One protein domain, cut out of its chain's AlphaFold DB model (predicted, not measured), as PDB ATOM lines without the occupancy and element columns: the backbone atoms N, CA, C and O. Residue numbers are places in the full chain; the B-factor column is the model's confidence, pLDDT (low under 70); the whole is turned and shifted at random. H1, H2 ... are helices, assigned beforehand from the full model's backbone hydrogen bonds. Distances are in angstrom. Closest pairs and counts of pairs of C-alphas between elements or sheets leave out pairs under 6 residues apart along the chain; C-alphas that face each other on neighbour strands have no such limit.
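Overview. This is residues 2 to 130 of the 130 residues of an uncharacterized protein of Clostridium acidisoli DSM 12555 (UniProt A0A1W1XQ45). You see an open, loosely joined frame of helices: H1 and H3 spread as a V from the short H2, and the long H6 runs back beside H1. H4 and H5 lie near the other end of H3, followed and joined by long loops. The 129 printed residues include six named helices, H1 to H6 in chain order, and no named strand; the class is all helix. The whole is only just loose, close to compact, with a radius of gyration of the C-alphas of 17.2 A and spans of 46 by 40 by 34 A.

Arrangement. Start at H1, residues 2 to 21, and look for H6, residues 107 to 129: residues 113 to 121 alone touch H1, closest at the C-alphas of Thr 6 and Ser 117, 6.6 A. Their tilt of 38 degrees is only just steep, opposite ways. H2, residues 23 to 28, touches H3, residues 30 to 51, only at the corner, closest at C-alphas 26 and 33, 5.3 A. H1 and H3 are near each other. H4, residues 56 to 63, and H5, residues 79 to 92, only just touch, with 3 pairs of C-alphas within 8 A, closest at Lys 62 and Thr 88, 6.0 A. H4 and H6 are apart. Every O i to N i+4 pair is within hydrogen-bond range in H2, H4, H5 and H6; H1 has 14 of 16, H3 17 of 18.

Along the chain. Find C-alpha 2 at (-10.458, -23.357, 114.486); H1 runs 27.7 A, with a kink of 25 degrees near residue 10. H3 spans 31.9 A, H5 19.9 A. H6 runs 32.8 A to C-alpha 129 at (-16.070, -32.924, 121.268).

Size, cuts and confidence. The printed part has no cut. The links H4 to H5 and H5 to H6 are long. Residues 129 to 130 have pLDDT under 70.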
ATOM      1  N   THR A   2     -10.890 -24.530 113.696       87.44
ATOM      2  CA  THR A   2     -10.458 -23.357 114.486       87.44
ATOM      3  C   THR A   2     -10.202 -22.109 113.643       87.44
ATOM      4  O   THR A   2     -10.746 -21.064 113.959       87.44
ATOM      5  N   HIS A   3      -9.488 -22.237 112.519       87.62
ATOM      6  CA  HIS A   3      -9.197 -21.111 111.620       87.62
ATOM      7  C   HIS A   3     -10.447 -20.345 111.158       87.62
ATOM      8  O   HIS A   3     -10.475 -19.129 111.267       87.62
ATOM      9  N   LEU A   4     -11.500 -21.041 110.713       93.44
ATOM     10  CA  LEU A   4     -12.724 -20.379 110.245       93.44
ATOM     11  C   LEU A   4     -13.476 -19.674 111.382       93.44
ATOM     12  O   LEU A   4     -14.100 -18.644 111.152       93.44
ATOM     13  N   LEU A   5     -13.419 -20.217 112.603       94.44
ATOM     14  CA  LEU A   5     -13.981 -19.545 113.777       94.44
ATOM     15  C   LEU A   5     -13.192 -18.270 114.088       94.44
ATOM     16  O   LEU A   5     -13.801 -17.220 114.274       94.44
ATOM     17  N   THR A   6     -11.859 -18.342 114.067       95.50
ATOM     18  CA  THR A   6     -10.998 -17.167 114.237       95.50
ATOM     19  C   THR A   6     -11.262 -16.116 113.160       95.50
ATOM     20  O   THR A   6     -11.355 -14.943 113.495       95.50
ATOM     21  N   ASP A   7     -11.459 -16.504 111.896       96.06
ATOM     22  CA  ASP A   7     -11.748 -15.566 110.800       96.06
ATOM     23  C   ASP A   7     -13.073 -14.821 111.001       96.06
ATOM     24  O   ASP A   7     -13.153 -13.615 110.759       96.06
ATOM     25  N   ILE A   8     -14.117 -15.524 111.458       95.75
ATOM     26  CA  ILE A   8     -15.411 -14.908 111.782       95.75
ATOM     27  C   ILE A   8     -15.235 -13.915 112.930       95.75
ATOM     28  O   ILE A   8     -15.663 -12.769 112.818       95.75
ATOM     29  N   MET A   9     -14.554 -14.323 114.002       97.12
ATOM     30  CA  MET A   9     -14.288 -13.443 115.138       97.12
ATOM     31  C   MET A   9     -13.458 -12.221 114.734       97.12
ATOM     32  O   MET A   9     -13.787 -11.106 115.123       97.12
ATOM     33  N   TRP A  10     -12.426 -12.398 113.908       97.62
ATOM     34  CA  TRP A  10     -11.610 -11.300 113.391       97.62
ATOM     35  C   TRP A  10     -12.449 -10.320 112.570       97.62
ATOM     36  O   TRP A  10     -12.320  -9.101 112.700       97.62
ATOM     37  N   ALA A  11     -13.346 -10.839 111.729       96.94
ATOM     38  CA  ALA A  11     -14.247 -10.006 110.952       96.94
ATOM     39  C   ALA A  11     -15.173  -9.171 111.853       96.94
ATOM     40  O   ALA A  11     -15.376  -7.985 111.584       96.94
ATOM     41  N   ASP A  12     -15.717  -9.787 112.899       96.62
ATOM     42  CA  ASP A  12     -16.695  -9.190 113.806       96.62
ATOM     43  C   ASP A  12     -16.064  -8.177 114.769       96.62
ATOM     44  O   ASP A  12     -16.617  -7.096 114.962       96.62
ATOM     45  N   GLU A  13     -14.907  -8.504 115.345       96.50
ATOM     46  CA  GLU A  13     -14.272  -7.721 116.409       96.50
ATOM     47  C   GLU A  13     -13.268  -6.689 115.872       96.50
ATOM     48  O   GLU A  13     -13.097  -5.632 116.479       96.50
ATOM     49  N   ILE A  14     -12.636  -6.948 114.719       97.25
ATOM     50  CA  ILE A  14     -11.589  -6.077 114.162       97.25
ATOM     51  C   ILE A  14     -12.039  -5.420 112.856       97.25
ATOM     52  O   ILE A  14     -12.079  -4.192 112.752       97.25
ATOM     53  N   VAL A  15     -12.404  -6.206 111.838       96.44
ATOM     54  CA  VAL A  15     -12.590  -5.676 110.473       96.44
ATOM     55  C   VAL A  15     -13.821  -4.777 110.355       96.44
ATOM     56  O   VAL A  15     -13.719  -3.676 109.808       96.44
ATOM     57  N   ARG A  16     -14.989  -5.218 110.839       96.00
ATOM     58  CA  ARG A  16     -16.234  -4.433 110.748       96.00
ATOM     59  C   ARG A  16     -16.182  -3.160 111.604       96.00
ATOM     60  O   ARG A  16     -16.460  -2.103 111.041       96.00
ATOM     61  N   PRO A  17     -15.729  -3.189 112.873       95.88
ATOM     62  CA  PRO A  17     -15.572  -1.963 113.655       95.88
ATOM     63  C   PRO A  17     -14.584  -0.977 113.021       95.88
ATOM     64  O   PRO A  17     -14.845   0.226 112.987       95.88
ATOM     65  N   CYS A  18     -13.480  -1.465 112.440       95.25
ATOM     66  CA  CYS A  18     -12.548  -0.605 111.709       95.25
ATOM     67  C   CYS A  18     -13.174   0.003 110.450       95.25
ATOM     68  O   CYS A  18     -12.900   1.161 110.133       95.25
ATOM     69  N   LYS A  19     -14.019  -0.741 109.727       95.06
ATOM     70  CA  LYS A  19     -14.768  -0.196 108.588       95.06
ATOM     71  C   LYS A  19     -15.653   0.965 109.031       95.06
ATOM     72  O   LYS A  19     -15.651   1.993 108.364       95.06
ATOM     73  N   ASP A  20     -16.370   0.818 110.139       95.19
ATOM     74  CA  ASP A  20     -17.265   1.866 110.634       95.19
ATOM     75  C   ASP A  20     -16.478   3.094 111.120       95.19
ATOM     76  O   ASP A  20     -16.813   4.228 110.771       95.19
ATOM     77  N   LYS A  21     -15.368   2.878 111.841       95.50
ATOM     78  CA  LYS A  21     -14.477   3.940 112.339       95.50
ATOM     79  C   LYS A  21     -13.766   4.705 111.217       95.50
ATOM     80  O   LYS A  21     -13.608   5.919 111.306       95.50
ATOM     81  N   PHE A  22     -13.354   4.011 110.157       94.94
ATOM     82  CA  PHE A  22     -12.614   4.570 109.020       94.94
ATOM     83  C   PHE A  22     -13.437   4.537 107.727       94.94
ATOM     84  O   PHE A  22     -12.908   4.299 106.637       94.94
ATOM     85  N   LYS A  23     -14.743   4.796 107.844       95.56
ATOM     86  CA  LYS A  23     -15.699   4.693 106.736       95.56
ATOM     87  C   LYS A  23     -15.338   5.568 105.537       95.56
ATOM     88  O   LYS A  23     -15.492   5.130 104.404       95.56
ATOM     89  N   SER A  24     -14.810   6.768 105.767       95.19
ATOM     90  CA  SER A  24     -14.380   7.668 104.689       95.19
ATOM     91  C   SER A  24     -13.248   7.082 103.839       95.19
ATOM     92  O   SER A  24     -13.266   7.225 102.620       95.19
ATOM     93  N   LEU A  25     -12.287   6.394 104.465       94.25
ATOM     94  CA  LEU A  25     -11.207   5.701 103.761       94.25
ATOM     95  C   LEU A  25     -11.753   4.489 102.996       94.25
ATOM     96  O   LEU A  25     -11.415   4.302 101.831       94.25
ATOM     97  N   TYR A  26     -12.648   3.721 103.625       95.38
ATOM     98  CA  TYR A  26     -13.316   2.571 103.007       95.38
ATOM     99  C   TYR A  26     -14.133   2.953 101.764       95.38
ATOM    100  O   TYR A  26     -14.021   2.298 100.732       95.38
ATOM    101  N   ASP A  27     -14.957   4.001 101.861       96.62
ATOM    102  CA  ASP A  27     -15.849   4.444 100.782       96.62
ATOM    103  C   ASP A  27     -15.067   5.051  99.604       96.62
ATOM    104  O   ASP A  27     -15.545   5.030  98.470       96.62
ATOM    105  N   LYS A  28     -13.867   5.589  99.862       96.44
ATOM    106  CA  LYS A  28     -12.988   6.170  98.841       96.44
ATOM    107  C   LYS A  28     -12.269   5.094  98.027       96.44
ATOM    108  O   LYS A  28     -12.310   5.134  96.801       96.44
ATOM    109  N   ASP A  29     -11.579   4.179  98.702       96.25
ATOM    110  CA  ASP A  29     -10.848   3.083  98.067       96.25
ATOM    111  C   ASP A  29     -10.744   1.903  99.036       96.25
ATOM    112  O   ASP A  29      -9.969   1.896  99.996       96.25
ATOM    113  N   TRP A  30     -11.522   0.861  98.747       93.62
ATOM    114  CA  TRP A  30     -11.538  -0.363  99.538       93.62
ATOM    115  C   TRP A  30     -10.173  -1.070  99.588       93.62
ATOM    116  O   TRP A  30      -9.811  -1.645 100.618       93.62
ATOM    117  N   THR A  31      -9.414  -1.035  98.490       96.00
ATOM    118  CA  THR A  31      -8.105  -1.690  98.391       96.00
ATOM    119  C   THR A  31      -7.076  -0.929  99.219       96.00
ATOM    120  O   THR A  31      -6.352  -1.535 100.011       96.00
ATOM    121  N   GLU A  32      -7.035   0.397  99.089       96.06
ATOM    122  CA  GLU A  32      -6.177   1.253  99.917       96.06
ATOM    123  C   GLU A  32      -6.509   1.077 101.404       96.06
ATOM    124  O   GLU A  32      -5.607   0.906 102.230       96.06
ATOM    125  N   TRP A  33      -7.800   1.040 101.740       96.69
ATOM    126  CA  TRP A  33      -8.281   0.824 103.100       96.69
ATOM    127  C   TRP A  33      -7.762  -0.492 103.689       96.69
ATOM    128  O   TRP A  33      -7.093  -0.477 104.725       96.69
ATOM    129  N   ILE A  34      -7.990  -1.632 103.024       96.38
ATOM    130  CA  ILE A  34      -7.603  -2.932 103.593       96.38
ATOM    131  C   ILE A  34      -6.086  -3.073 103.730       96.38
ATOM    132  O   ILE A  34      -5.606  -3.622 104.722       96.38
ATOM    133  N   TRP A  35      -5.307  -2.562 102.773       96.88
ATOM    134  CA  TRP A  35      -3.846  -2.615 102.856       96.88
ATOM    135  C   TRP A  35      -3.285  -1.677 103.917       96.88
ATOM    136  O   TRP A  35      -2.260  -1.991 104.520       96.88
ATOM    137  N   THR A  36      -3.960  -0.563 104.187       95.88
ATOM    138  CA  THR A  36      -3.596   0.344 105.275       95.88
ATOM    139  C   THR A  36      -3.798  -0.318 106.635       95.88
ATOM    140  O   THR A  36      -2.874  -0.313 107.443       95.88
ATOM    141  N   LEU A  37      -4.935  -0.982 106.858       96.62
ATOM    142  CA  LEU A  37      -5.187  -1.754 108.083       96.62
ATOM    143  C   LEU A  37      -4.184  -2.906 108.244       96.62
ATOM    144  O   LEU A  37      -3.584  -3.076 109.303       96.62
ATOM    145  N   LYS A  38      -3.943  -3.663 107.168       96.38
ATOM    146  CA  LYS A  38      -3.004  -4.794 107.173       96.38
ATOM    147  C   LYS A  38      -1.575  -4.403 107.540       96.38
ATOM    148  O   LYS A  38      -0.844  -5.255 108.038       96.38
ATOM    149  N   LYS A  39      -1.154  -3.153 107.307       96.06
ATOM    150  CA  LYS A  39       0.168  -2.687 107.754       96.06
ATOM    151  C   LYS A  39       0.303  -2.815 109.264       96.06
ATOM    152  O   LYS A  39       1.283  -3.414 109.697       96.06
ATOM    153  N   ASP A  40      -0.685  -2.332 110.020       97.31
ATOM    154  CA  ASP A  40      -0.722  -2.455 111.481       97.31
ATOM    155  C   ASP A  40      -0.757  -3.926 111.895       97.31
ATOM    156  O   ASP A  40       0.075  -4.340 112.692       97.31
ATOM    157  N   TRP A  41      -1.628  -4.734 111.285       96.88
ATOM    158  CA  TRP A  41      -1.759  -6.158 111.623       96.88
ATOM    159  C   TRP A  41      -0.434  -6.901 111.470       96.88
ATOM    160  O   TRP A  41       0.049  -7.528 112.406       96.88
ATOM    161  N   TYR A  42       0.200  -6.771 110.302       96.12
ATOM    162  CA  TYR A  42       1.467  -7.439 110.081       96.12
ATOM    163  C   TYR A  42       2.585  -6.819 110.927       96.12
ATOM    164  O   TYR A  42       3.467  -7.543 111.355       96.12
ATOM    165  N   ASP A  43       2.641  -5.498 111.125       97.00
ATOM    166  CA  ASP A  43       3.682  -4.904 111.982       97.00
ATOM    167  C   ASP A  43       3.564  -5.429 113.422       97.00
ATOM    168  O   ASP A  43       4.585  -5.737 114.034       97.00
ATOM    169  N   LEU A  44       2.342  -5.581 113.939       97.44
ATOM    170  CA  LEU A  44       2.085  -6.151 115.260       97.44
ATOM    171  C   LEU A  44       2.495  -7.624 115.346       97.44
ATOM    172  O   LEU A  44       3.154  -7.995 116.312       97.44
ATOM    173  N   ASP A  45       2.229  -8.440 114.321       95.75
ATOM    174  CA  ASP A  45       2.731  -9.822 114.278       95.75
ATOM    175  C   ASP A  45       4.268  -9.867 114.398       95.75
ATOM    176  O   ASP A  45       4.834 -10.643 115.172       95.75
ATOM    177  N   PHE A  46       4.967  -9.018 113.631       96.25
ATOM    178  CA  PHE A  46       6.431  -8.939 113.674       96.25
ATOM    179  C   PHE A  46       6.929  -8.439 115.032       96.25
ATOM    180  O   PHE A  46       7.929  -8.954 115.541       96.25
ATOM    181  N   LEU A  47       6.254  -7.449 115.622       96.12
ATOM    182  CA  LEU A  47       6.582  -6.928 116.946       96.12
ATOM    183  C   LEU A  47       6.424  -8.016 118.013       96.12
ATOM    184  O   LEU A  47       7.346  -8.226 118.805       96.12
ATOM    185  N   TYR A  48       5.318  -8.762 117.975       95.75
ATOM    186  CA  TYR A  48       5.040  -9.855 118.898       95.75
ATOM    187  C   TYR A  48       6.095 -10.958 118.800       95.75
ATOM    188  O   TYR A  48       6.671 -11.345 119.815       95.75
ATOM    189  N   ILE A  49       6.421 -11.430 117.590       94.19
ATOM    190  CA  ILE A  49       7.449 -12.468 117.381       94.19
ATOM    191  C   ILE A  49       8.825 -11.981 117.855       94.19
ATOM    192  O   ILE A  49       9.562 -12.733 118.494       94.19
ATOM    193  N   LYS A  50       9.171 -10.715 117.586       93.19
ATOM    194  CA  LYS A  50      10.434 -10.112 118.036       93.19
ATOM    195  C   LYS A  50      10.528 -10.052 119.564       93.19
ATOM    196  O   LYS A  50      11.603 -10.304 120.105       93.19
ATOM    197  N   ARG A  51       9.431  -9.713 120.252       94.44
ATOM    198  CA  ARG A  51       9.358  -9.639 121.724       94.44
ATOM    199  C   ARG A  51       9.246 -11.019 122.382       94.44
ATOM    200  O   ARG A  51       9.694 -11.182 123.513       94.44
ATOM    201  N   ASN A  52       8.739 -12.019 121.661       95.00
ATOM    202  CA  ASN A  52       8.507 -13.380 122.150       95.00
ATOM    203  C   ASN A  52       9.286 -14.425 121.323       95.00
ATOM    204  O   ASN A  52       8.676 -15.279 120.674       95.00
ATOM    205  N   PRO A  53      10.634 -14.434 121.359       91.44
ATOM    206  CA  PRO A  53      11.445 -15.324 120.519       91.44
ATOM    207  C   PRO A  53      11.210 -16.821 120.784       91.44
ATOM    208  O   PRO A  53      11.491 -17.649 119.922       91.44
ATOM    209  N   ASN A  54      10.667 -17.165 121.955       92.69
ATOM    210  CA  ASN A  54      10.338 -18.535 122.358       92.69
ATOM    211  C   ASN A  54       8.848 -18.872 122.174       92.69
ATOM    212  O   ASN A  54       8.354 -19.818 122.787       92.69
ATOM    213  N   PHE A  55       8.112 -18.104 121.365       93.88
ATOM    214  CA  PHE A  55       6.701 -18.366 121.106       93.88
ATOM    215  C   PHE A  55       6.509 -19.768 120.507       93.88
ATOM    216  O   PHE A  55       6.973 -20.084 119.401       93.88
ATOM    217  N   SER A  56       5.839 -20.632 121.270       94.44
ATOM    218  CA  SER A  56       5.759 -22.066 120.989       94.44
ATOM    219  C   SER A  56       4.989 -22.359 119.708       94.44
ATOM    220  O   SER A  56       5.460 -23.157 118.902       94.44
ATOM    221  N   SER A  57       3.865 -21.685 119.460       92.12
ATOM    222  CA  SER A  57       3.036 -21.919 118.271       92.12
ATOM    223  C   SER A  57       3.799 -21.647 116.973       92.12
ATOM    224  O   SER A  57       3.786 -22.481 116.068       92.12
ATOM    225  N   PHE A  58       4.532 -20.528 116.894       93.94
ATOM    226  CA  PHE A  58       5.361 -20.229 115.722       93.94
ATOM    227  C   PHE A  58       6.541 -21.199 115.595       93.94
ATOM    228  O   PHE A  58       6.851 -21.649 114.493       93.94
ATOM    229  N   SER A  59       7.152 -21.598 116.715       94.12
ATOM    230  CA  SER A  59       8.224 -22.602 116.725       94.12
ATOM    231  C   SER A  59       7.742 -23.973 116.238       94.12
ATOM    232  O   SER A  59       8.414 -24.606 115.424       94.12
ATOM    233  N   ILE A  60       6.569 -24.428 116.680       95.56
ATOM    234  CA  ILE A  60       5.943 -25.678 116.228       95.56
ATOM    235  C   ILE A  60       5.652 -25.595 114.731       95.56
ATOM    236  O   ILE A  60       6.057 -26.480 113.982       95.56
ATOM    237  N   TYR A  61       5.014 -24.511 114.278       94.06
ATOM    238  CA  TYR A  61       4.695 -24.308 112.866       94.06
ATOM    239  C   TYR A  61       5.950 -24.297 111.983       94.06
ATOM    240  O   TYR A  61       6.012 -24.981 110.962       94.06
ATOM    241  N   LYS A  62       6.991 -23.567 112.401       94.00
ATOM    242  CA  LYS A  62       8.266 -23.486 111.684       94.00
ATOM    243  C   LYS A  62       8.915 -24.858 111.518       94.00
ATOM    244  O   LYS A  62       9.451 -25.138 110.448       94.00
ATOM    245  N   ASN A  63       8.835 -25.705 112.540       94.88
ATOM    246  CA  ASN A  63       9.447 -27.032 112.556       94.88
ATOM    247  C   ASN A  63       8.538 -28.149 112.012       94.88
ATOM    248  O   ASN A  63       8.962 -29.303 111.967       94.88
ATOM    249  N   ALA A  64       7.318 -27.834 111.566       94.38
ATOM    250  CA  ALA A  64       6.378 -28.784 110.971       94.38
ATOM    251  C   ALA A  64       6.792 -29.182 109.536       94.38
ATOM    252  O   ALA A  64       6.113 -28.866 108.563       94.38
ATOM    253  N   VAL A  65       7.938 -29.848 109.395       94.44
ATOM    254  CA  VAL A  65       8.508 -30.301 108.115       94.44
ATOM    255  C   VAL A  65       8.048 -31.716 107.752       94.44
ATOM    256  O   VAL A  65       7.682 -32.505 108.619       94.44
ATOM    257  N   GLY A  66       8.104 -32.062 106.462       92.12
ATOM    258  CA  GLY A  66       7.866 -33.434 105.985       92.12
ATOM    259  C   GLY A  66       6.399 -33.808 105.746       92.12
ATOM    260  O   GLY A  66       6.106 -34.967 105.455       92.12
ATOM    261  N   PHE A  67       5.472 -32.851 105.825       90.75
ATOM    262  CA  PHE A  67       4.068 -33.083 105.486       90.75
ATOM    263  C   PHE A  67       3.874 -33.175 103.973       90.75
ATOM    264  O   PHE A  67       4.109 -32.212 103.245       90.75
ATOM    265  N   ILE A  68       3.385 -34.326 103.517       92.44
ATOM    266  CA  ILE A  68       2.994 -34.554 102.125       92.44
ATOM    267  C   ILE A  68       1.482 -34.379 102.019       92.44
ATOM    268  O   ILE A  68       0.719 -34.978 102.783       92.44
ATOM    269  N   ASN A  69       1.033 -33.553 101.075       93.50
ATOM    270  CA  ASN A  69      -0.387 -33.437 100.779       93.50
ATOM    271  C   ASN A  69      -0.894 -34.712 100.094       93.50
ATOM    272  O   ASN A  69      -0.597 -34.952  98.931       93.50
ATOM    273  N   ASN A  70      -1.711 -35.474 100.822       94.38
ATOM    274  CA  ASN A  70      -2.448 -36.635 100.318       94.38
ATOM    275  C   ASN A  70      -3.973 -36.461 100.466       94.38
ATOM    276  O   ASN A  70      -4.717 -37.433 100.371       94.38
ATOM    277  N   TYR A  71      -4.446 -35.243 100.753       89.50
ATOM    278  CA  TYR A  71      -5.855 -34.981 101.073       89.50
ATOM    279  C   TYR A  71      -6.657 -34.522  99.856       89.50
ATOM    280  O   TYR A  71      -7.807 -34.917  99.683       89.50
ATOM    281  N   MET A  72      -6.068 -33.661  99.022       89.50
ATOM    282  CA  MET A  72      -6.747 -33.036  97.887       89.50
ATOM    283  C   MET A  72      -5.857 -33.100  96.647       89.50
ATOM    284  O   MET A  72      -4.840 -32.414  96.582       89.50
ATOM    285  N   GLY A  73      -6.267 -33.892  95.651       90.94
ATOM    286  CA  GLY A  73      -5.485 -34.141  94.429       90.94
ATOM    287  C   GLY A  73      -5.371 -32.953  93.467       90.94
ATOM    288  O   GLY A  73      -4.633 -33.033  92.493       90.94
ATOM    289  N   PHE A  74      -6.088 -31.853  93.723       95.06
ATOM    290  CA  PHE A  74      -5.929 -30.617  92.951       95.06
ATOM    291  C   PHE A  74      -4.736 -29.770  93.420       95.06
ATOM    292  O   PHE A  74      -4.263 -28.912  92.677       95.06
ATOM    293  N   PHE A  75      -4.263 -29.989  94.649       94.25
ATOM    294  CA  PHE A  75      -3.063 -29.353  95.175       94.25
ATOM    295  C   PHE A  75      -1.860 -30.271  94.971       94.25
ATOM    296  O   PHE A  75      -1.973 -31.492  95.056       94.25
ATOM    297  N   SER A  76      -0.689 -29.679  94.755       95.00
ATOM    298  CA  SER A  76       0.557 -30.430  94.651       95.00
ATOM    299  C   SER A  76       0.914 -31.129  95.967       95.00
ATOM    300  O   SER A  76       0.494 -30.720  97.055       95.00
ATOM    301  N   ASN A  77       1.722 -32.187  95.878       95.81
ATOM    302  CA  ASN A  77       2.170 -32.965  97.040       95.81
ATOM    303  C   ASN A  77       2.965 -32.119  98.052       95.81
ATOM    304  O   ASN A  77       2.971 -32.417  99.244       95.81
ATOM    305  N   ASP A  78       3.616 -31.054  97.585       95.44
ATOM    306  CA  ASP A  78       4.434 -30.122  98.363       95.44
ATOM    307  C   ASP A  78       3.673 -28.859  98.812       95.44
ATOM    308  O   ASP A  78       4.277 -27.944  99.368       95.44
ATOM    309  N   ALA A  79       2.349 -28.787  98.614       94.75
ATOM    310  CA  ALA A  79       1.554 -27.592  98.917       94.75
ATOM    311  C   ALA A  79       1.717 -27.095 100.367       94.75
ATOM    312  O   ALA A  79       1.825 -25.887 100.602       94.75
ATOM    313  N   PHE A  80       1.779 -28.013 101.339       94.31
ATOM    314  CA  PHE A  80       2.005 -27.663 102.745       94.31
ATOM    315  C   PHE A  80       3.411 -27.117 102.987       94.31
ATOM    316  O   PHE A  80       3.559 -26.088 103.643       94.31
ATOM    317  N   GLU A  81       4.432 -27.757 102.417       95.38
ATOM    318  CA  GLU A  81       5.824 -27.327 102.559       95.38
ATOM    319  C   GLU A  81       6.061 -25.957 101.910       95.38
ATOM    320  O   GLU A  81       6.707 -25.092 102.503       95.38
ATOM    321  N   ASN A  82       5.469 -25.717 100.737       95.19
ATOM    322  CA  ASN A  82       5.535 -24.430 100.046       95.19
ATOM    323  C   ASN A  82       4.900 -23.310 100.876       95.19
ATOM    324  O   ASN A  82       5.485 -22.234 101.022       95.19
ATOM    325  N   ARG A  83       3.721 -23.555 101.466       95.31
ATOM    326  CA  ARG A  83       3.060 -22.559 102.319       95.31
ATOM    327  C   ARG A  83       3.826 -22.320 103.619       95.31
ATOM    328  O   ARG A  83       3.948 -21.165 104.025       95.31
ATOM    329  N   ARG A  84       4.362 -23.380 104.234       96.44
ATOM    330  CA  ARG A  84       5.192 -23.295 105.441       96.44
ATOM    331  C   ARG A  84       6.410 -22.417 105.198       96.44
ATOM    332  O   ARG A  84       6.561 -21.432 105.911       96.44
ATOM    333  N   LYS A  85       7.208 -22.718 104.165       96.19
ATOM    334  CA  LYS A  85       8.384 -21.920 103.777       96.19
ATOM    335  C   LYS A  85       8.025 -20.458 103.554       96.19
ATOM    336  O   LYS A  85       8.627 -19.590 104.167       96.19
ATOM    337  N   TYR A  86       6.986 -20.194 102.762       96.38
ATOM    338  CA  TYR A  86       6.526 -18.831 102.503       96.38
ATOM    339  C   TYR A  86       6.247 -18.044 103.795       96.38
ATOM    340  O   TYR A  86       6.737 -16.929 103.957       96.38
ATOM    341  N   ILE A  87       5.492 -18.629 104.733       95.44
ATOM    342  CA  ILE A  87       5.149 -17.974 106.004       95.44
ATOM    343  C   ILE A  87       6.388 -17.831 106.897       95.44
ATOM    344  O   ILE A  87       6.613 -16.764 107.468       95.44
ATOM    345  N   THR A  88       7.213 -18.875 107.017       95.50
ATOM    346  CA  THR A  88       8.406 -18.825 107.872       95.50
ATOM    347  C   THR A  88       9.435 -17.831 107.364       95.50
ATOM    348  O   THR A  88      10.041 -17.138 108.177       95.50
ATOM    349  N   ASP A  89       9.624 -17.738 106.051       95.69
ATOM    350  CA  ASP A  89      10.578 -16.820 105.432       95.69
ATOM    351  C   ASP A  89      10.103 -15.375 105.589       95.69
ATOM    352  O   ASP A  89      10.894 -14.506 105.956       95.69
ATOM    353  N   PHE A  90       8.798 -15.133 105.415       95.31
ATOM    354  CA  PHE A  90       8.186 -13.826 105.642       95.31
ATOM    355  C   PHE A  90       8.454 -13.314 107.064       95.31
ATOM    356  O   PHE A  90       9.042 -12.247 107.224       95.31
ATOM    357  N   TYR A  91       8.119 -14.097 108.094       94.12
ATOM    358  CA  TYR A  91       8.301 -13.689 109.496       94.12
ATOM    359  C   TYR A  91       9.741 -13.828 110.022       94.12
ATOM    360  O   TYR A  91      10.048 -13.319 111.096       94.12
ATOM    361  N   SER A  92      10.642 -14.487 109.285       90.19
ATOM    362  CA  SER A  92      12.088 -14.473 109.581       90.19
ATOM    363  C   SER A  92      12.797 -13.247 108.988       90.19
ATOM    364  O   SER A  92      13.970 -13.008 109.287       90.19
ATOM    365  N   GLY A  93      12.112 -12.479 108.137       88.50
ATOM    366  CA  GLY A  93      12.623 -11.244 107.561       88.50
ATOM    367  C   GLY A  93      12.819 -10.137 108.601       88.50
ATOM    368  O   GLY A  93      12.207 -10.125 109.668       88.50
ATOM    369  N   LYS A  94      13.673  -9.161 108.276       86.06
ATOM    370  CA  LYS A  94      13.784  -7.935 109.072       86.06
ATOM    371  C   LYS A  94      12.646  -6.989 108.713       86.06
ATOM    372  O   LYS A  94      12.369  -6.775 107.535       86.06
ATOM    373  N   ARG A  95      12.054  -6.378 109.734       91.19
ATOM    374  CA  ARG A  95      11.084  -5.298 109.585       91.19
ATOM    375  C   ARG A  95      11.473  -4.140 110.484       91.19
ATOM    376  O   ARG A  95      11.809  -4.334 111.652       91.19
ATOM    377  N   GLU A  96      11.509  -2.956 109.898       90.44
ATOM    378  CA  GLU A  96      11.961  -1.736 110.556       90.44
ATOM    379  C   GLU A  96      10.769  -0.919 111.052       90.44
ATOM    380  O   GLU A  96       9.637  -1.137 110.626       90.44
ATOM    381  N   ASN A  97      11.037   0.029 111.952       91.62
ATOM    382  CA  ASN A  97      10.042   0.971 112.469       91.62
ATOM    383  C   ASN A  97       8.800   0.314 113.111       91.62
ATOM    384  O   ASN A  97       7.678   0.794 112.958       91.62
ATOM    385  N   LEU A  98       9.011  -0.794 113.831       93.88
ATOM    386  CA  LEU A  98       7.949  -1.479 114.576       93.88
ATOM    387  C   LEU A  98       7.521  -0.707 115.834       93.88
ATOM    388  O   LEU A  98       6.393  -0.835 116.279       93.88
ATOM    389  N   GLU A  99       8.402   0.113 116.412       91.94
ATOM    390  CA  GLU A  99       8.073   0.931 117.588       91.94
ATOM    391  C   GLU A  99       7.472   2.267 117.137       91.94
ATOM    392  O   GLU A  99       8.112   3.318 117.192       91.94
ATOM    393  N   ARG A 100       6.245   2.198 116.617       94.12
ATOM    394  CA  ARG A 100       5.476   3.336 116.108       94.12
ATOM    395  C   ARG A 100       4.083   3.371 116.721       94.12
ATOM    396  O   ARG A 100       3.619   2.393 117.297       94.12
ATOM    397  N   GLU A 101       3.387   4.485 116.537       95.00
ATOM    398  CA  GLU A 101       1.960   4.534 116.836       95.00
ATOM    399  C   GLU A 101       1.174   3.677 115.828       95.00
ATOM    400  O   GLU A 101       1.389   3.746 114.610       95.00
ATOM    401  N   TYR A 102       0.256   2.869 116.354       96.88
ATOM    402  CA  TYR A 102      -0.654   2.042 115.574       96.88
ATOM    403  C   TYR A 102      -2.052   2.662 115.568       96.88
ATOM    404  O   TYR A 102      -2.720   2.762 116.597       96.88
ATOM    405  N   THR A 103      -2.480   3.132 114.398       95.50
ATOM    406  CA  THR A 103      -3.699   3.940 114.242       95.50
ATOM    407  C   THR A 103      -4.954   3.086 114.074       95.50
ATOM    408  O   THR A 103      -6.033   3.457 114.547       95.50
ATOM    409  N   TYR A 104      -4.827   1.964 113.372       95.81
ATOM    410  CA  TYR A 104      -5.937   1.147 112.892       95.81
ATOM    411  C   TYR A 104      -6.169  -0.094 113.749       95.81
ATOM    412  O   TYR A 104      -7.303  -0.558 113.816       95.81
ATOM    413  N   LEU A 105      -5.133  -0.603 114.417       97.19
ATOM    414  CA  LEU A 105      -5.241  -1.650 115.431       97.19
ATOM    415  C   LEU A 105      -4.119  -1.475 116.450       97.19
ATOM    416  O   LEU A 105      -2.960  -1.541 116.062       97.19
ATOM    417  N   LYS A 106      -4.436  -1.261 117.726       96.69
ATOM    418  CA  LYS A 106      -3.421  -1.139 118.781       96.69
ATOM    419  C   LYS A 106      -2.890  -2.502 119.224       96.69
ATOM    420  O   LYS A 106      -3.577  -3.513 119.080       96.69
ATOM    421  N   GLU A 107      -1.699  -2.511 119.819       96.81
ATOM    422  CA  GLU A 107      -1.079  -3.724 120.374       96.81
ATOM    423  C   GLU A 107      -2.004  -4.400 121.399       96.81
ATOM    424  O   GLU A 107      -2.309  -5.580 121.266       96.81
ATOM    425  N   GLU A 108      -2.594  -3.636 122.323       96.81
ATOM    426  CA  GLU A 108      -3.477  -4.184 123.360       96.81
ATOM    427  C   GLU A 108      -4.811  -4.704 122.799       96.81
ATOM    428  O   GLU A 108      -5.473  -5.539 123.415       96.81
ATOM    429  N   GLU A 109      -5.250  -4.188 121.647       97.19
ATOM    430  CA  GLU A 109      -6.442  -4.683 120.954       97.19
ATOM    431  C   GLU A 109      -6.155  -6.014 120.251       97.19
ATOM    432  O   GLU A 109      -6.999  -6.909 120.295       97.19
ATOM    433  N   MET A 110      -4.965  -6.159 119.658       97.38
ATOM    434  CA  MET A 110      -4.496  -7.414 119.070       97.38
ATOM    435  C   MET A 110      -4.307  -8.495 120.141       97.38
ATOM    436  O   MET A 110      -4.840  -9.593 119.989       97.38
ATOM    437  N   ASP A 111      -3.614  -8.180 121.236       96.88
ATOM    438  CA  ASP A 111      -3.373  -9.126 122.333       96.88
ATOM    439  C   ASP A 111      -4.693  -9.611 122.940       96.88
ATOM    440  O   ASP A 111      -4.937 -10.815 123.042       96.88
ATOM    441  N   ARG A 112      -5.607  -8.675 123.239       97.94
ATOM    442  CA  ARG A 112      -6.942  -9.012 123.749       97.94
ATOM    443  C   ARG A 112      -7.714  -9.904 122.779       97.94
ATOM    444  O   ARG A 112      -8.346 -10.860 123.222       97.94
ATOM    445  N   PHE A 113      -7.661  -9.627 121.474       97.88
ATOM    446  CA  PHE A 113      -8.309 -10.478 120.475       97.88
ATOM    447  C   PHE A 113      -7.750 -11.906 120.504       97.88
ATOM    448  O   PHE A 113      -8.520 -12.870 120.476       97.88
ATOM    449  N   VAL A 114      -6.425 -12.065 120.558       95.88
ATOM    450  CA  VAL A 114      -5.783 -13.388 120.582       95.88
ATOM    451  C   VAL A 114      -6.209 -14.170 121.824       95.88
ATOM    452  O   VAL A 114      -6.649 -15.313 121.687       95.88
ATOM    453  N   ASP A 115      -6.155 -13.552 123.002       96.31
ATOM    454  CA  ASP A 115      -6.519 -14.200 124.265       96.31
ATOM    455  C   ASP A 115      -8.000 -14.600 124.297       96.31
ATOM    456  O   ASP A 115      -8.341 -15.765 124.533       96.31
ATOM    457  N   GLU A 116      -8.895 -13.658 123.990       97.31
ATOM    458  CA  GLU A 116     -10.335 -13.907 124.015       97.31
ATOM    459  C   GLU A 116     -10.767 -14.923 122.954       97.31
ATOM    460  O   GLU A 116     -11.631 -15.766 123.212       97.31
ATOM    461  N   SER A 117     -10.189 -14.869 121.751       96.56
ATOM    462  CA  SER A 117     -10.527 -15.812 120.682       96.56
ATOM    463  C   SER A 117     -10.011 -17.213 120.960       96.56
ATOM    464  O   SER A 117     -10.758 -18.177 120.772       96.56
ATOM    465  N   ALA A 118      -8.791 -17.347 121.483       94.94
ATOM    466  CA  ALA A 118      -8.256 -18.634 121.903       94.94
ATOM    467  C   ALA A 118      -9.128 -19.259 123.001       94.94
ATOM    468  O   ALA A 118      -9.478 -20.440 122.908       94.94
ATOM    469  N   GLU A 119      -9.547 -18.473 123.995       95.81
ATOM    470  CA  GLU A 119     -10.419 -18.945 125.068       95.81
ATOM    471  C   GLU A 119     -11.809 -19.350 124.552       95.81
ATOM    472  O   GLU A 119     -12.263 -20.468 124.820       95.81
ATOM    473  N   LYS A 120     -12.482 -18.485 123.779       95.19
ATOM    474  CA  LYS A 120     -13.822 -18.765 123.231       95.19
ATOM    475  C   LYS A 120     -13.803 -20.011 122.340       95.19
ATOM    476  O   LYS A 120     -14.659 -20.884 122.489       95.19
ATOM    477  N   ILE A 121     -12.814 -20.141 121.455       94.19
ATOM    478  CA  ILE A 121     -12.689 -21.304 120.564       94.19
ATOM    479  C   ILE A 121     -12.383 -22.572 121.361       94.19
ATOM    480  O   ILE A 121     -12.978 -23.612 121.081       94.19
ATOM    481  N   SER A 122     -11.505 -22.497 122.363       93.44
ATOM    482  CA  SER A 122     -11.208 -23.626 123.248       93.44
ATOM    483  C   SER A 122     -12.483 -24.149 123.915       93.44
ATOM    484  O   SER A 122     -12.782 -25.336 123.808       93.44
ATOM    485  N   ARG A 123     -13.309 -23.262 124.488       93.31
ATOM    486  CA  ARG A 123     -14.605 -23.628 125.092       93.31
ATOM    487  C   ARG A 123     -15.552 -24.297 124.092       93.31
ATOM    488  O   ARG A 123     -16.089 -25.358 124.393       93.31
ATOM    489  N   ILE A 124     -15.686 -23.748 122.879       91.56
ATOM    490  CA  ILE A 124     -16.516 -24.339 121.809       91.56
ATOM    491  C   ILE A 124     -16.049 -25.757 121.453       91.56
ATOM    492  O   ILE A 124     -16.873 -26.623 121.155       91.56
ATOM    493  N   LEU A 125     -14.735 -25.996 121.431       89.25
ATOM    494  CA  LEU A 125     -14.181 -27.317 121.141       89.25
ATOM    495  C   LEU A 125     -14.426 -28.302 122.283       89.25
ATOM    496  O   LEU A 125     -14.808 -29.435 121.999       89.25
ATOM    497  N   TYR A 126     -14.246 -27.872 123.536       88.88
ATOM    498  CA  TYR A 126     -14.554 -28.691 124.709       88.88
ATOM    499  C   TYR A 126     -16.025 -29.114 124.709       88.88
ATOM    500  O   TYR A 126     -16.296 -30.303 124.706       88.88
ATOM    501  N   GLU A 127     -16.969 -28.179 124.601       85.56
ATOM    502  CA  GLU A 127     -18.412 -28.476 124.672       85.56
ATOM    503  C   GLU A 127     -18.931 -29.381 123.544       85.56
ATOM    504  O   GLU A 127     -19.966 -30.031 123.694       85.56
ATOM    505  N   LYS A 128     -18.264 -29.395 122.383       75.81
ATOM    506  CA  LYS A 128     -18.722 -30.151 121.206       75.81
ATOM    507  C   LYS A 128     -18.072 -31.520 121.035       75.81
ATOM    508  O   LYS A 128     -18.633 -32.337 120.304       75.81
ATOM    509  N   TYR A 129     -16.892 -31.753 121.606       67.25
ATOM    510  CA  TYR A 129     -16.070 -32.924 121.268       67.25
ATOM    511  C   TYR A 129     -15.467 -33.656 122.472       67.25
ATOM    512  O   TYR A 129     -14.825 -34.688 122.260       67.25
ATOM    513  N   LEU A 130     -15.663 -33.160 123.696       55.16
ATOM    514  CA  LEU A 130     -15.218 -33.782 124.947       55.16
ATOM    515  C   LEU A 130     -16.372 -33.836 125.954       55.16
ATOM    516  O   LEU A 130     -16.358 -34.788 126.765       55.16
TER     517      LEU A 130